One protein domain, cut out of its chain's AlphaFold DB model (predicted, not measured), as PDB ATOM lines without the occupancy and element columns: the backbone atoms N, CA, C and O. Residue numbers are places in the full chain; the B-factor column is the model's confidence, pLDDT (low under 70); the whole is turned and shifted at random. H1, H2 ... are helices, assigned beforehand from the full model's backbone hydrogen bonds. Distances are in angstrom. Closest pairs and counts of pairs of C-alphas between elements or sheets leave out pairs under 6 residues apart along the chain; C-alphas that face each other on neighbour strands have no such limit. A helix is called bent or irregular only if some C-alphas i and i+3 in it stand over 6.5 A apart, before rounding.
ATOM      1  N   TRP A 116     218.538 198.899 284.012       80.15
ATOM      2  CA  TRP A 116     218.768 200.198 284.670       80.15
ATOM      3  C   TRP A 116     218.121 201.398 283.955       80.15
ATOM      4  O   TRP A 116     218.169 202.507 284.484       80.15
ATOM      5  N   GLU A 117     217.580 201.221 282.747       80.17
ATOM      6  CA  GLU A 117     216.776 202.238 282.049       80.17
ATOM      7  C   GLU A 117     215.320 202.226 282.536       80.17
ATOM      8  O   GLU A 117     214.601 203.203 282.342       80.17
ATOM      9  N   ASP A 118     214.900 201.154 283.213       81.70
ATOM     10  CA  ASP A 118     213.594 201.073 283.848       81.70
ATOM     11  C   ASP A 118     213.592 201.864 285.160       81.70
ATOM     12  O   ASP A 118     214.024 201.393 286.216       81.70
ATOM     13  N   THR A 119     213.087 203.094 285.104       75.04
ATOM     14  CA  THR A 119     213.015 203.963 286.281       75.04
ATOM     15  C   THR A 119     212.136 203.386 287.390       75.04
ATOM     16  O   THR A 119     212.400 203.660 288.562       75.04
ATOM     17  N   LYS A 120     211.153 202.537 287.053       76.17
ATOM     18  CA  LYS A 120     210.260 201.896 288.028       76.17
ATOM     19  C   LYS A 120     210.991 200.856 288.878       76.17
ATOM     20  O   LYS A 120     210.606 200.616 290.020       76.17
ATOM     21  N   GLN A 121     212.090 200.279 288.385       67.69
ATOM     22  CA  GLN A 121     212.884 199.318 289.162       67.69
ATOM     23  C   GLN A 121     213.600 199.957 290.352       67.69
ATOM     24  O   GLN A 121     213.867 199.281 291.345       67.69
ATOM     25  N   PHE A 122     213.890 201.259 290.305       75.00
ATOM     26  CA  PHE A 122     214.484 201.945 291.454       75.00
ATOM     27  C   PHE A 122     213.479 202.169 292.585       75.00
ATOM     28  O   PHE A 122     213.889 202.284 293.737       75.00
ATOM     29  N   GLU A 123     212.183 202.201 292.275       76.62
ATOM     30  CA  GLU A 123     211.122 202.398 293.266       76.62
ATOM     31  C   GLU A 123     210.878 201.136 294.109       76.62
ATOM     32  O   GLU A 123     210.509 201.238 295.278       76.62
ATOM     33  N   SER A 124     211.132 199.949 293.549       78.13
ATOM     34  CA  SER A 124     210.972 198.664 294.243       78.13
ATOM     35  C   SER A 124     212.229 198.201 294.991       78.13
ATOM     36  O   SER A 124     212.157 197.313 295.845       78.13
ATOM     37  N   MET A 125     213.390 198.796 294.702       82.26
ATOM     38  CA  MET A 125     214.674 198.335 295.216       82.26
ATOM     39  C   MET A 125     215.020 198.959 296.576       82.26
ATOM     40  O   MET A 125     215.040 200.175 296.752       82.26
ATOM     41  N   ASN A 126     215.366 198.120 297.556       88.86
ATOM     42  CA  ASN A 126     215.825 198.607 298.860       88.86
ATOM     43  C   ASN A 126     217.280 199.151 298.791       88.86
ATOM     44  O   ASN A 126     218.011 198.853 297.840       88.86
ATOM     45  N   PRO A 127     217.753 199.912 299.799       90.86
ATOM     46  CA  PRO A 127     219.095 200.506 299.775       90.86
ATOM     47  C   PRO A 127     220.249 199.501 299.616       90.86
ATOM     48  O   PRO A 127     221.258 199.811 298.983       90.86
ATOM     49  N   GLU A 128     220.118 198.292 300.169       90.73
ATOM     50  CA  GLU A 128     221.144 197.246 300.074       90.73
ATOM     51  C   GLU A 128     221.226 196.672 298.660       90.73
ATOM     52  O   GLU A 128     222.319 196.505 298.112       90.73
ATOM     53  N   GLN A 129     220.072 196.415 298.046       89.15
ATOM     54  CA  GLN A 129     219.971 195.951 296.668       89.15
ATOM     55  C   GLN A 129     220.498 197.013 295.693       89.15
ATOM     56  O   GLN A 129     221.272 196.678 294.795       89.15
ATOM     57  N   LEU A 130     220.185 198.294 295.924       88.68
ATOM     58  CA  LEU A 130     220.704 199.402 295.119       88.68
ATOM     59  C   LEU A 130     222.229 199.518 295.236       88.68
ATOM     60  O   LEU A 130     222.927 199.677 294.235       88.68
ATOM     61  N   ASN A 131     222.782 199.351 296.438       90.69
ATOM     62  CA  ASN A 131     224.230 199.300 296.627       90.69
ATOM     63  C   ASN A 131     224.862 198.092 295.906       90.69
ATOM     64  O   ASN A 131     225.893 198.227 295.244       90.69
ATOM     65  N   ALA A 132     224.237 196.913 295.974       90.62
ATOM     66  CA  ALA A 132     224.711 195.720 295.276       90.62
ATOM     67  C   ALA A 132     224.692 195.895 293.745       90.62
ATOM     68  O   ALA A 132     225.644 195.501 293.064       90.62
ATOM     69  N   ALA A 133     223.645 196.523 293.206       88.13
ATOM     70  CA  ALA A 133     223.545 196.939 291.811       88.13
ATOM     71  C   ALA A 133     224.702 197.870 291.410       88.13
ATOM     72  O   ALA A 133     225.436 197.567 290.465       88.13
ATOM     73  N   CYS A 134     224.942 198.932 292.184       90.88
ATOM     74  CA  CYS A 134     226.061 199.851 291.972       90.88
ATOM     75  C   CYS A 134     227.415 199.124 291.956       90.88
ATOM     76  O   CYS A 134     228.225 199.331 291.052       90.88
ATOM     77  N   GLN A 135     227.659 198.211 292.901       93.41
ATOM     78  CA  GLN A 135     228.897 197.423 292.945       93.41
ATOM     79  C   GLN A 135     229.065 196.496 291.732       93.41
ATOM     80  O   GLN A 135     230.185 196.259 291.275       93.41
ATOM     81  N   ARG A 136     227.973 195.940 291.193       92.14
ATOM     82  CA  ARG A 136     228.016 195.145 289.952       92.14
ATOM     83  C   ARG A 136     228.378 196.019 288.753       92.14
ATOM     84  O   ARG A 136     229.255 195.633 287.982       92.14
ATOM     85  N   MET A 137     227.766 197.197 288.628       92.24
ATOM     86  CA  MET A 137     228.066 198.139 287.544       92.24
ATOM     87  C   MET A 137     229.511 198.653 287.604       92.24
ATOM     88  O   MET A 137     230.160 198.765 286.567       92.24
ATOM     89  N   LEU A 138     230.053 198.899 288.801       94.28
ATOM     90  CA  LEU A 138     231.458 199.284 288.974       94.28
ATOM     91  C   LEU A 138     232.422 198.198 288.486       94.28
ATOM     92  O   LEU A 138     233.321 198.496 287.703       94.28
ATOM     93  N   ARG A 139     232.190 196.934 288.857       94.93
ATOM     94  CA  ARG A 139     232.998 195.805 288.361       94.93
ATOM     95  C   ARG A 139     232.921 195.660 286.842       94.93
ATOM     96  O   ARG A 139     233.927 195.375 286.196       94.93
ATOM     97  N   LEU A 140     231.736 195.867 286.262       93.88
ATOM     98  CA  LEU A 140     231.566 195.859 284.810       93.88
ATOM     99  C   LEU A 140     232.375 196.987 284.156       93.88
ATOM    100  O   LEU A 140     233.113 196.732 283.208       93.88
ATOM    101  N   LYS A 141     232.297 198.209 284.692       95.97
ATOM    102  CA  LYS A 141     233.083 199.357 284.222       95.97
ATOM    103  C   LYS A 141     234.588 199.079 284.273       95.97
ATOM    104  O   LYS A 141     235.286 199.358 283.303       95.97
ATOM    105  N   GLU A 142     235.092 198.536 285.377       96.30
ATOM    106  CA  GLU A 142     236.511 198.181 285.523       96.30
ATOM    107  C   GLU A 142     236.957 197.182 284.455       96.30
ATOM    108  O   GLU A 142     237.995 197.374 283.822       96.30
ATOM    109  N   ARG A 143     236.140 196.157 284.189       95.38
ATOM    110  CA  ARG A 143     236.412 195.179 283.132       95.38
ATOM    111  C   ARG A 143     236.441 195.813 281.741       95.38
ATOM    112  O   ARG A 143     237.331 195.495 280.961       95.38
ATOM    113  N   LEU A 144     235.497 196.699 281.430       96.10
ATOM    114  CA  LEU A 144     235.458 197.384 280.134       96.10
ATOM    115  C   LEU A 144     236.662 198.315 279.941       96.10
ATOM    116  O   LEU A 144     237.216 198.365 278.849       96.10
ATOM    117  N   ASN A 145     237.112 198.997 280.997       95.41
ATOM    118  CA  ASN A 145     238.333 199.804 280.944       95.41
ATOM    119  C   ASN A 145     239.580 198.948 280.683       95.41
ATOM    120  O   ASN A 145     240.433 199.352 279.901       95.41
ATOM    121  N   LEU A 146     239.683 197.767 281.304       95.69
ATOM    122  CA  LEU A 146     240.788 196.837 281.042       95.69
ATOM    123  C   LEU A 146     240.827 196.396 279.574       95.69
ATOM    124  O   LEU A 146     241.906 196.348 278.985       95.69
ATOM    125  N   GLU A 147     239.666 196.100 278.989       94.47
ATOM    126  CA  GLU A 147     239.561 195.724 277.577       94.47
ATOM    127  C   GLU A 147     239.943 196.894 276.657       94.47
ATOM    128  O   GLU A 147     240.734 196.727 275.730       94.47
ATOM    129  N   LEU A 148     239.462 198.104 276.962       93.61
ATOM    130  CA  LEU A 148     239.802 199.317 276.218       93.61
ATOM    131  C   LEU A 148     241.311 199.607 276.252       93.61
ATOM    132  O   LEU A 148     241.917 199.863 275.212       93.61
ATOM    133  N   ASP A 149     241.938 199.511 277.426       94.57
ATOM    134  CA  ASP A 149     243.385 199.684 277.583       94.57
ATOM    135  C   ASP A 149     244.177 198.623 276.804       94.57
ATOM    136  O   ASP A 149     245.234 198.924 276.240       94.57
ATOM    137  N   ALA A 150     243.691 197.378 276.769       92.30
ATOM    138  CA  ALA A 150     244.307 196.304 275.996       92.30
ATOM    139  C   ALA A 150     244.234 196.586 274.487       92.30
ATOM    140  O   ALA A 150     245.246 196.448 273.793       92.30
ATOM    141  N   MET A 151     243.082 197.054 273.996       92.04
ATOM    142  CA  MET A 151     242.894 197.450 272.598       92.04
ATOM    143  C   MET A 151     243.802 198.625 272.209       92.04
ATOM    144  O   MET A 151     244.496 198.552 271.196       92.04
ATOM    145  N   LEU A 152     243.888 199.668 273.042       89.97
ATOM    146  CA  LEU A 152     244.749 200.830 272.783       89.97
ATOM    147  C   LEU A 152     246.242 200.468 272.770       89.97
ATOM    148  O   LEU A 152     247.004 200.966 271.939       89.97
ATOM    149  N   LYS A 153     246.685 199.574 273.663       89.25
ATOM    150  CA  LYS A 153     248.072 199.076 273.661       89.25
ATOM    151  C   LYS A 153     248.380 198.234 272.424       89.25
ATOM    152  O   LYS A 153     249.494 198.324 271.903       89.25
ATOM    153  N   ALA A 154     247.417 197.444 271.945       85.78
ATOM    154  CA  ALA A 154     247.565 196.675 270.712       85.78
ATOM    155  C   ALA A 154     247.715 197.593 269.485       85.78
ATOM    156  O   ALA A 154     248.589 197.349 268.653       85.78
ATOM    157  N   GLU A 155     246.948 198.687 269.410       76.62
ATOM    158  CA  GLU A 155     247.094 199.690 268.345       76.62
ATOM    159  C   GLU A 155     248.438 200.432 268.412       76.62
ATOM    160  O   GLU A 155     249.107 200.597 267.391       76.62
ATOM    161  N   ALA A 156     248.889 200.824 269.608       71.07
ATOM    162  CA  ALA A 156     250.168 201.518 269.783       71.07
ATOM    163  C   ALA A 156     251.382 200.636 269.426       71.07
ATOM    164  O   ALA A 156     252.361 201.124 268.858       71.07
ATOM    165  N   SER A 157     251.316 199.330 269.708       59.35
ATOM    166  CA  SER A 157     252.374 198.376 269.347       59.35
ATOM    167  C   SER A 157     252.457 198.112 267.837       59.35
ATOM    168  O   SER A 157     253.483 197.617 267.370       59.35
ATOM    169  N   GLY A 158     251.413 198.436 267.067       57.00
ATOM    170  CA  GLY A 158     251.362 198.200 265.621       57.00
ATOM    171  C   GLY A 158     252.192 199.168 264.770       57.00
ATOM    172  O   GLY A 158     252.391 198.898 263.587       57.00
ATOM    173  N   ASN A 159     252.708 200.266 265.343       53.61
ATOM    174  CA  ASN A 159     253.290 201.374 264.569       53.61
ATOM    175  C   ASN A 159     254.819 201.547 264.650       53.61
ATOM    176  O   ASN A 159     255.343 202.511 264.094       53.61
TER     177      ASN A 159
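What this domain is: This is residues 116 to 159 of the 173 residues of the protein "At3g12510" of Arabidopsis thaliana (UniProt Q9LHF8). One long straight helix, H2, makes the length of this model, and at its first end the short helix H1 folds back beside it as a small hook. The far part of H2 sticks out alone, with residues 138 to 159 standing free. The printed part has 44 residues with two named helices, H1 then H2, and no named strand; the class is all helix. The whole is extended, with a radius of gyration of the C-alphas of 16.5 A, and its C-alphas span 52 by 18 by 6 A.

How they stand to each other: Start at Trp 116 and go on to H1, residues 119 to 124; a tight link of 2 residues then leads to H2, residues 127 to 157. Look at Phe 122 and Leu 130: their C-alphas, the closest of the two helices, are 7.7 A apart. H1 and H2 are close but not clearly touching, with 1 pair of C-alphas within 8 A. They run opposite ways at a steep tilt of 42 degrees. In H2 every O i to N i+4 pair is within hydrogen-bond range; in H1 0 of 2 are, while 2 of its 3 O i to N i+3 pairs are.

Where its parts are: Find C-alpha 119 at (213.015, 203.963, 286.281), where H1 begins; it runs 9.8 A to C-alpha 124. Next find C-alpha 127 at (219.095, 200.506, 299.775), where H2 begins; from there it runs 45.1 A to C-alpha 157 at (252.374, 198.376, 269.347). Neither helix is bent.

The domain as a whole: The two C-alphas farthest apart, those of Ser 124 and Asn 159, are 51.8 A apart. The printed part has no cut, and no link is long. The mean pLDDT of the printed part is 85.6; look for values under 70 at residue 121 and at residues 157 to 159.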